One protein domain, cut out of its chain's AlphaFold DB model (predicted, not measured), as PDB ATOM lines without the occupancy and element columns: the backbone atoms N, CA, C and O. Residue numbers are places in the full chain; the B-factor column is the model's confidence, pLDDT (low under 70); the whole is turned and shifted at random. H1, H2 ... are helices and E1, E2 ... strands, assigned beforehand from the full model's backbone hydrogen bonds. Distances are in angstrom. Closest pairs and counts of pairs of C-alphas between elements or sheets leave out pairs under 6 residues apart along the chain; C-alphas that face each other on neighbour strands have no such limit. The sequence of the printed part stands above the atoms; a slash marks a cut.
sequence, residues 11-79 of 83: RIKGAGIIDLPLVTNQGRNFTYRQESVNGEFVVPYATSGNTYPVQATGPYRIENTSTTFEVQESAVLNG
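AT A GLANCE: This is residues 11 to 79 of the 83 residues of the protein "Uncharacterized membrane protein required for N-linked glycosylation-like protein" of Methanoregula boonei (strain DSM 21154 / JCM 14090 / 6A8) (UniProt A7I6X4). A long hairpin, E2 and E3, with the short strand E5 beside E2 makes a three-stranded sheet, and a small pair of strands, E1 and E4, lies over one face of it near the end where E2 begins and E3 ends. The short helix H1 sits beyond E4 on that same side, and the long stretch 44 to 59 loops out from E4 and folds back to E2. The printed part has 69 residues with five named strands and then one named helix, E1 E2 E3 E4 E5 H1 along the chain; the larger sheet has the order E3 - E2 - E5, and both sheets are antiparallel. The class is mostly strand, though under half of the residues are in named elements. The whole is compact, with a radius of gyration of the C-alphas of 11.7 A and spans of 34 by 26 by 18 A.

IN THESE COORDINATES: E2, residues 17 to 23, runs 19.8 A from C-alpha 17 at (108.456, 93.837, 87.924). E3, residues 29 to 35, runs 20.4 A, and E5, residues 60 to 62, runs 7.0 A. E1, residues 11 to 13, begins at C-alpha 11 at (101.756, 85.595, 97.016) and is 6.8 A long; E4, residues 40 to 43, is 9.5 A long. H1, residues 73 to 78, is 8.6 A long and ends at C-alpha 78 at (98.067, 85.016, 106.179).

HOW THE PARTS SIT: E2 is the inner strand of its sheet. E2 and E3 form a hairpin and are antiparallel at 159 degrees, with N 20 and O 32 3.0 A apart and N 32 and O 20 2.9 A apart, both within hydrogen-bond range. E5 is antiparallel to E2 at 153 degrees, with N 19 and O 61 within hydrogen-bond range at 2.8 A. Residues 55 to 56 also pair with residues 22 to 23 of E2, antiparallel, and residues 68 to 69 pair with residues 60 to 61 of E5, antiparallel. E1 and E4 are antiparallel at 145 degrees, with N 41 and O 12 within hydrogen-bond range at 2.8 A. The closest C-alphas of E3 and E4 are those of Gln 34 and Phe 41, 7.2 A apart. H1 is not on the larger sheet; its closest C-alphas to E4 are those of Val 76 and Val 43, 7.3 A apart. E1 and H1 are only just apart, at 8.1 A. In H1 every O i to N i+4 pair is within hydrogen-bond range.

THE WHOLE: The two C-alphas farthest apart are those of Gln 26 and Asn 38, 35.4 A. The printed part has no cut. The link E4 to E5, 16 residues, is long; those from E1 to E2, E2 to E3 and E3 to E4 are tight. The mean pLDDT of the printed part is 96.7, and no printed residue is under 70.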
ATOM      1  N   ARG A  11     101.025  86.225  98.122       98.44
ATOM      2  CA  ARG A  11     101.756  85.595  97.016       98.44
ATOM      3  C   ARG A  11     101.017  85.813  95.706       98.44
ATOM      4  O   ARG A  11      99.850  85.454  95.618       98.44
ATOM      5  N   ILE A  12     101.680  86.359  94.696       97.81
ATOM      6  CA  ILE A  12     101.103  86.599  93.367       97.81
ATOM      7  C   ILE A  12     101.973  85.893  92.334       97.81
ATOM      8  O   ILE A  12     103.189  86.080  92.319       97.81
ATOM      9  N   LYS A  13     101.371  85.091  91.452       96.81
ATOM     10  CA  LYS A  13     102.110  84.467  90.347       96.81
ATOM     11  C   LYS A  13     102.371  85.475  89.232       96.81
ATOM     12  O   LYS A  13     101.478  86.206  88.818       96.81
ATOM     13  N   GLY A  14     103.596  85.491  88.719       95.06
ATOM     14  CA  GLY A  14     103.972  86.349  87.600       95.06
ATOM     15  C   GLY A  14     105.477  86.563  87.491       95.06
ATOM     16  O   GLY A  14     106.245  86.175  88.367       95.06
ATOM     17  N   ALA A  15     105.900  87.173  86.389       96.38
ATOM     18  CA  ALA A  15     107.298  87.460  86.079       96.38
ATOM     19  C   ALA A  15     107.502  88.962  85.836       96.38
ATOM     20  O   ALA A  15     106.541  89.696  85.614       96.38
ATOM     21  N   GLY A  16     108.760  89.407  85.850       97.38
ATOM     22  CA  GLY A  16     109.111  90.813  85.650       97.38
ATOM     23  C   GLY A  16     109.009  91.629  86.937       97.38
ATOM     24  O   GLY A  16     109.345  91.131  88.010       97.38
ATOM     25  N   ILE A  17     108.571  92.883  86.816       98.50
ATOM     26  CA  ILE A  17     108.456  93.837  87.924       98.50
ATOM     27  C   ILE A  17     106.978  94.086  88.211       98.50
ATOM     28  O   ILE A  17     106.205  94.330  87.287       98.50
ATOM     29  N   ILE A  18     106.590  94.053  89.484       98.50
ATOM     30  CA  ILE A  18     105.273  94.497  89.946       98.50
ATOM     31  C   ILE A  18     105.411  95.842  90.658       98.50
ATOM     32  O   ILE A  18     106.346  96.030  91.442       98.50
ATOM     33  N   ASP A  19     104.499  96.771  90.387       98.44
ATOM     34  CA  ASP A  19     104.445  98.090  91.007       98.44
ATOM     35  C   ASP A  19     103.143  98.323  91.786       98.44
ATOM     36  O   ASP A  19     102.129  97.658  91.559       98.44
ATOM     37  N   LEU A  20     103.203  99.234  92.762       98.62
ATOM     38  CA  LEU A  20     102.047  99.722  93.510       98.62
ATOM     39  C   LEU A  20     102.242 101.199  93.894       98.62
ATOM     40  O   LEU A  20     103.237 101.525  94.558       98.62
ATOM     41  N   PRO A  21     101.315 102.106  93.540       98.31
ATOM     42  CA  PRO A  21     101.343 103.481  94.017       98.31
ATOM     43  C   PRO A  21     100.816 103.578  95.458       98.31
ATOM     44  O   PRO A  21      99.750 103.057  95.793       98.31
ATOM     45  N   LEU A  22     101.572 104.262  96.317       98.44
ATOM     46  CA  LEU A  22     101.294 104.425  97.742       98.44
ATOM     47  C   LEU A  22     101.336 105.901  98.138       98.44
ATOM     48  O   LEU A  22     102.194 106.666  97.686       98.44
ATOM     49  N   VAL A  23     100.469 106.271  99.076       98.06
ATOM     50  CA  VAL A  23     100.474 107.569  99.747       98.06
ATOM     51  C   VAL A  23     100.716 107.376 101.240       98.06
ATOM     52  O   VAL A  23     100.122 106.523 101.897       98.06
ATOM     53  N   THR A  24     101.643 108.154 101.793       97.38
ATOM     54  CA  THR A  24     101.902 108.158 103.240       97.38
ATOM     55  C   THR A  24     100.897 109.027 103.991       97.38
ATOM     56  O   THR A  24     100.270 109.914 103.417       97.38
ATOM     57  N   ASN A  25     100.869 108.888 105.313       94.25
ATOM     58  CA  ASN A  25     100.085 109.722 106.226       94.25
ATOM     59  C   ASN A  25     100.416 111.229 106.177       94.25
ATOM     60  O   ASN A  25      99.702 112.035 106.762       94.25
ATOM     61  N   GLN A  26     101.509 111.611 105.508       96.00
ATOM     62  CA  GLN A  26     101.914 113.002 105.280       96.00
ATOM     63  C   GLN A  26     101.640 113.468 103.838       96.00
ATOM     64  O   GLN A  26     102.169 114.490 103.411       96.00
ATOM     65  N   GLY A  27     100.887 112.699 103.048       95.75
ATOM     66  CA  GLY A  27     100.555 113.031 101.658       95.75
ATOM     67  C   GLY A  27     101.690 112.814 100.651       95.75
ATOM     68  O   GLY A  27     101.512 113.070  99.463       95.75
ATOM     69  N   ARG A  28     102.864 112.319 101.076       97.81
ATOM     70  CA  ARG A  28     103.941 111.959 100.139       97.81
ATOM     71  C   ARG A  28     103.553 110.716  99.342       97.81
ATOM     72  O   ARG A  28     103.316 109.672  99.951       97.81
ATOM     73  N   ASN A  29     103.597 110.830  98.017       98.19
ATOM     74  CA  ASN A  29     103.419 109.729  97.074       98.19
ATOM     75  C   ASN A  29     104.750 109.027  96.782       98.19
ATOM     76  O   ASN A  29     105.798 109.674  96.706       98.19
ATOM     77  N   PHE A  30     104.713 107.710  96.614       98.25
ATOM     78  CA  PHE A  30     105.836 106.907  96.136       98.25
ATOM     79  C   PHE A  30     105.329 105.619  95.480       98.25
ATOM     80  O   PHE A  30     104.173 105.241  95.644       98.25
ATOM     81  N   THR A  31     106.205 104.934  94.748       98.44
ATOM     82  CA  THR A  31     105.884 103.661  94.094       98.44
ATOM     83  C   THR A  31     106.701 102.550  94.736       98.44
ATOM     84  O   THR A  31     107.932 102.616  94.744       98.44
ATOM     85  N   TYR A  32     106.028 101.536  95.274       98.44
ATOM     86  CA  TYR A  32     106.655 100.265  95.624       98.44
ATOM     87  C   TYR A  32     106.924  99.472  94.346       98.44
ATOM     88  O   TYR A  32     106.079  99.472  93.455       98.44
ATOM     89  N   ARG A  33     108.082  98.811  94.256       98.50
ATOM     90  CA  ARG A  33     108.419  97.913  93.146       98.50
ATOM     91  C   ARG A  33     109.136  96.677  93.650       98.50
ATOM     92  O   ARG A  33     109.951  96.774  94.567       98.50
ATOM     93  N   GLN A  34     108.870  95.548  93.009       98.62
ATOM     94  CA  GLN A  34     109.520  94.280  93.305       98.62
ATOM     95  C   GLN A  34     109.724  93.472  92.028       98.62
ATOM     96  O   GLN A  34     108.807  93.336  91.221       98.62
ATOM     97  N   GLU A  35     110.919  92.914  91.874       98.44
ATOM     98  CA  GLU A  35     111.206  91.918  90.848       98.44
ATOM     99  C   GLU A  35     110.727  90.533  91.308       98.44
ATOM    100  O   GLU A  35     110.848  90.172  92.483       98.44
ATOM    101  N   SER A  36     110.154  89.769  90.382       97.62
ATOM    102  CA  SER A  36     109.712  88.397  90.619       97.62
ATOM    103  C   SER A  36     110.894  87.483  90.927       97.62
ATOM    104  O   SER A  36     111.939  87.548  90.279       97.62
ATOM    105  N   VAL A  37     110.703  86.565  91.874       98.12
ATOM    106  CA  VAL A  37     111.674  85.518  92.196       98.12
ATOM    107  C   VAL A  37     110.994  84.170  92.000       98.12
ATOM    108  O   VAL A  37     109.975  83.883  92.621       98.12
ATOM    109  N   ASN A  38     111.552  83.329  91.122       96.69
ATOM    110  CA  ASN A  38     110.992  82.015  90.771       96.69
ATOM    111  C   ASN A  38     109.526  82.064  90.281       96.69
ATOM    112  O   ASN A  38     108.743  81.152  90.550       96.69
ATOM    113  N   GLY A  39     109.151  83.124  89.555       96.12
ATOM    114  CA  GLY A  39     107.803  83.282  88.995       96.12
ATOM    115  C   GLY A  39     106.741  83.706  90.016       96.12
ATOM    116  O   GLY A  39     105.547  83.509  89.779       96.12
ATOM    117  N   GLU A  40     107.159  84.258  91.155       97.19
ATOM    118  CA  GLU A  40     106.277  84.727  92.218       97.19
ATOM    119  C   GLU A  40     106.736  86.075  92.790       97.19
ATOM    120  O   GLU A  40     107.928  86.354  92.945       97.19
ATOM    121  N   PHE A  41     105.754  86.896  93.152       98.25
ATOM    122  CA  PHE A  41     105.912  88.074  93.991       98.25
ATOM    123  C   PHE A  41     105.383  87.773  95.391       98.25
ATOM    124  O   PHE A  41     104.315  87.176  95.540       98.25
ATOM    125  N   VAL A  42     106.101  88.234  96.415       98.38
ATOM    126  CA  VAL A  42     105.640  88.217  97.811       98.38
ATOM    127  C   VAL A  42     105.489  89.661  98.259       98.38
ATOM    128  O   VAL A  42     106.489  90.316  98.550       98.38
ATOM    129  N   VAL A  43     104.256  90.165  98.252       98.25
ATOM    130  CA  VAL A  43     103.971  91.598  98.379       98.25
ATOM    131  C   VAL A  43     103.446  91.963  99.777       98.25
ATOM    132  O   VAL A  43     102.593  91.248 100.315       98.25
ATOM    133  N   PRO A  44     103.933  93.056 100.397       98.06
ATOM    134  CA  PRO A  44     103.638  93.357 101.798       98.06
ATOM    135  C   PRO A  44     102.492  94.353 102.015       98.06
ATOM    136  O   PRO A  44     102.058  94.511 103.148       98.06
ATOM    137  N   TYR A  45     102.021  95.054 100.980       98.00
ATOM    138  CA  TYR A  45     100.945  96.041 101.125       98.00
ATOM    139  C   TYR A  45      99.625  95.481 100.615       98.00
ATOM    140  O   TYR A  45      99.581  94.921  99.519       98.00
ATOM    141  N   ALA A  46      98.556  95.691 101.372       97.56
ATOM    142  CA  ALA A  46      97.199  95.482 100.899       97.56
ATOM    143  C   ALA A  46      96.681  96.720 100.159       97.56
ATOM    144  O   ALA A  46      96.964  97.855 100.547       97.56
ATOM    145  N   THR A  47      95.886  96.492  99.119       97.38
ATOM    146  CA  THR A  47      95.174  97.535  98.368       97.38
ATOM    147  C   THR A  47      93.795  97.828  98.954       97.38
ATOM    148  O   THR A  47      93.220  98.878  98.688       97.38
ATOM    149  N   SER A  48      93.268  96.923  99.787       94.19
ATOM    150  CA  SER A  48      91.971  97.074 100.446       94.19
ATOM    151  C   SER A  48      91.949  96.453 101.844       94.19
ATOM    152  O   SER A  48      92.669  95.500 102.150       94.19
ATOM    153  N   GLY A  49      91.092  96.998 102.712       88.62
ATOM    154  CA  GLY A  49      90.834  96.448 104.046       88.62
ATOM    155  C   GLY A  49      91.915  96.717 105.098       88.62
ATOM    156  O   GLY A  49      91.757  96.253 106.224       88.62
ATOM    157  N   ASN A  50      92.974  97.469 104.775       86.06
ATOM    158  CA  ASN A  50      93.961  97.903 105.762       86.06
ATOM    159  C   ASN A  50      93.498  99.200 106.456       86.06
ATOM    160  O   ASN A  50      92.936 100.096 105.822       86.06
ATOM    161  N   THR A  51      93.743  99.312 107.762       89.69
ATOM    162  CA  THR A  51      93.424 100.503 108.572       89.69
ATOM    163  C   THR A  51      94.655 101.371 108.847       89.69
ATOM    164  O   THR A  51      94.589 102.333 109.617       89.69
ATOM    165  N   TYR A  52      95.790 101.048 108.221       90.81
ATOM    166  CA  TYR A  52      97.039 101.769 108.404       90.81
ATOM    167  C   TYR A  52      97.015 103.111 107.666       90.81
ATOM    168  O   TYR A  52      96.351 103.272 106.648       90.81
ATOM    169  N   PRO A  53      97.750 104.126 108.138       91.88
ATOM    170  CA  PRO A  53      97.681 105.454 107.537       91.88
ATOM    171  C   PRO A  53      98.554 105.593 106.272       91.88
ATOM    172  O   PRO A  53      98.576 106.657 105.658       91.88
ATOM    173  N   VAL A  54      99.296 104.546 105.887       95.56
ATOM    174  CA  VAL A  54      99.944 104.427 104.573       95.56
ATOM    175  C   VAL A  54      99.049 103.549 103.710       95.56
ATOM    176  O   VAL A  54      98.794 102.404 104.070       95.56
ATOM    177  N   GLN A  55      98.565 104.091 102.599       96.44
ATOM    178  CA  GLN A  55      97.485 103.497 101.815       96.44
ATOM    179  C   GLN A  55      97.893 103.349 100.352       96.44
ATOM    180  O   GLN A  55      98.608 104.196  99.807       96.44
ATOM    181  N   ALA A  56      97.422 102.280  99.714       97.56
ATOM    182  CA  ALA A  56      97.496 102.136  98.267       97.56
ATOM    183  C   ALA A  56      96.524 103.110  97.600       97.56
ATOM    184  O   ALA A  56      95.409 103.309  98.076       97.56
ATOM    185  N   THR A  57      96.934 103.706  96.485       97.00
ATOM    186  CA  THR A  57      96.068 104.592  95.687       97.00
ATOM    187  C   THR A  57      95.595 103.935  94.389       97.00
ATOM    188  O   THR A  57      95.020 104.604  93.536       97.00
ATOM    189  N   GLY A  58      95.872 102.644  94.212       97.00
ATOM    190  CA  GLY A  58      95.502 101.844  93.049       97.00
ATOM    191  C   GLY A  58      95.858 100.366  93.250       97.00
ATOM    192  O   GLY A  58      96.397 100.018  94.305       97.00
ATOM    193  N   PRO A  59      95.572  99.505  92.258       97.69
ATOM    194  CA  PRO A  59      95.912  98.089  92.316       97.69
ATOM    195  C   PRO A  59      97.414  97.872  92.114       97.69
ATOM    196  O   PRO A  59      98.115  98.740  91.585       97.69
ATOM    197  N   TYR A  60      97.895  96.674  92.449       98.31
ATOM    198  CA  TYR A  60      99.183  96.230  91.923       98.31
ATOM    199  C   TYR A  60      99.097  96.061  90.412       98.31
ATOM    200  O   TYR A  60      98.066  95.619  89.898       98.31
ATOM    201  N   ARG A  61     100.197  96.317  89.707       98.25
ATOM    202  CA  ARG A  61     100.305  96.077  88.268       98.25
ATOM    203  C   ARG A  61     101.648  95.462  87.913       98.25
ATOM    204  O   ARG A  61     102.683  95.914  88.387       98.25
ATOM    205  N   ILE A  62     101.639  94.450  87.049       97.88
ATOM    206  CA  ILE A  62     102.879  93.936  86.457       97.88
ATOM    207  C   ILE A  62     103.277  94.879  85.315       97.88
ATOM    208  O   ILE A  62     102.511  95.071  84.363       97.88
ATOM    209  N   GLU A  63     104.463  95.482  85.408       97.12
ATOM    210  CA  GLU A  63     104.996  96.407  84.406       97.12
ATOM    211  C   GLU A  63     104.999  95.759  83.007       97.12
ATOM    212  O   GLU A  63     105.200  94.557  82.848       97.12
ATOM    213  N   ASN A  64     104.768  96.569  81.968       93.88
ATOM    214  CA  ASN A  64     104.646  96.127  80.567       93.88
ATOM    215  C   ASN A  64     103.492  95.146  80.281       93.88
ATOM    216  O   ASN A  64     103.422  94.579  79.192       93.88
ATOM    217  N   THR A  65     102.558  94.984  81.220       94.12
ATOM    218  CA  THR A  65     101.316  94.231  81.023       94.12
ATOM    219  C   THR A  65     100.096  95.050  81.458       94.12
ATOM    220  O   THR A  65     100.220  96.110  82.084       94.12
ATOM    221  N   SER A  66      98.907  94.543  81.131       93.94
ATOM    222  CA  SER A  66      97.625  95.059  81.636       93.94
ATOM    223  C   SER A  66      97.119  94.283  82.858       93.94
ATOM    224  O   SER A  66      95.984  94.484  83.286       93.94
ATOM    225  N   THR A  67      97.928  93.372  83.406       96.00
ATOM    226  CA  THR A  67      97.536  92.521  84.528       96.00
ATOM    227  C   THR A  67      97.607  93.309  85.828       96.00
ATOM    228  O   THR A  67      98.640  93.906  86.149       96.00
ATOM    229  N   THR A  68      96.503  93.302  86.573       97.25
ATOM    230  CA  THR A  68      96.360  94.020  87.842       97.25
ATOM    231  C   THR A  68      95.830  93.102  88.932       97.25
ATOM    232  O   THR A  68      95.130  92.135  88.633       97.25
ATOM    233  N   PHE A  69      96.171  93.399  90.188       97.44
ATOM    234  CA  PHE A  69      95.758  92.605  91.344       97.44
ATOM    235  C   PHE A  69      95.282  93.492  92.488       97.44
ATOM    236  O   PHE A  69      95.966  94.435  92.897       97.44
ATOM    237  N   GLU A  70      94.132  93.122  93.042       97.06
ATOM    238  CA  GLU A  70      93.654  93.619  94.325       97.06
ATOM    239  C   GLU A  70      94.097  92.659  95.431       97.06
ATOM    240  O   GLU A  70      93.931  91.443  95.330       97.06
ATOM    241  N   VAL A  71      94.668  93.206  96.498       97.69
ATOM    242  CA  VAL A  71      95.229  92.452  97.618       97.69
ATOM    243  C   VAL A  71      94.519  92.878  98.895       97.69
ATOM    244  O   VAL A  71      94.613  94.028  99.318       97.69
ATOM    245  N   GLN A  72      93.812  91.946  99.530       97.06
ATOM    246  CA  GLN A  72      93.189  92.192 100.832       97.06
ATOM    247  C   GLN A  72      94.212  92.095 101.966       97.06
ATOM    248  O   GLN A  72      95.132  91.277 101.916       97.06
ATOM    249  N   GLU A  73      93.994  92.852 103.041       96.94
ATOM    250  CA  GLU A  73      94.813  92.794 104.262       96.94
ATOM    251  C   GLU A  73      94.945  91.370 104.822       96.94
ATOM    252  O   GLU A  73      96.033  90.903 105.155       96.94
ATOM    253  N   SER A  74      93.848  90.612 104.821       96.81
ATOM    254  CA  SER A  74      93.837  89.213 105.256       96.81
ATOM    255  C   SER A  74      94.802  88.329 104.455       96.81
ATOM    256  O   SER A  74      95.401  87.412 105.022       96.81
ATOM    257  N   ALA A  75      94.990  88.604 103.161       97.50
ATOM    258  CA  ALA A  75      95.897  87.855 102.304       97.50
ATOM    259  C   ALA A  75      97.365  88.145 102.634       97.50
ATOM    260  O   ALA A  75      98.184  87.224 102.658       97.50
ATOM    261  N   VAL A  76      97.681  89.402 102.952       97.56
ATOM    262  CA  VAL A  76      99.019  89.840 103.375       97.56
ATOM    263  C   VAL A  76      99.405  89.202 104.707       97.56
ATOM    264  O   VAL A  76     100.492  88.627 104.832       97.56
ATOM    265  N   LEU A  77      98.501  89.242 105.688       96.75
ATOM    266  CA  LEU A  77      98.748  88.706 107.028       96.75
ATOM    267  C   LEU A  77      98.880  87.178 107.030       96.75
ATOM    268  O   LEU A  77      99.736  86.619 107.722       96.75
ATOM    269  N   ASN A  78      98.062  86.482 106.235       97.38
ATOM    270  CA  ASN A  78      98.067  85.016 106.179       97.38
ATOM    271  C   ASN A  78      99.049  84.441 105.151       97.38
ATOM    272  O   ASN A  78      99.399  83.263 105.238       97.38
ATOM    273  N   GLY A  79      99.534  85.263 104.223       96.81
ATOM    274  CA  GLY A  79     100.416  84.862 103.135       96.81
ATOM    275  C   GLY A  79      99.728  84.007 102.071       96.81
ATOM    276  O   GLY A  79     100.333  83.070 101.540       96.81
TER     277      GLY A  79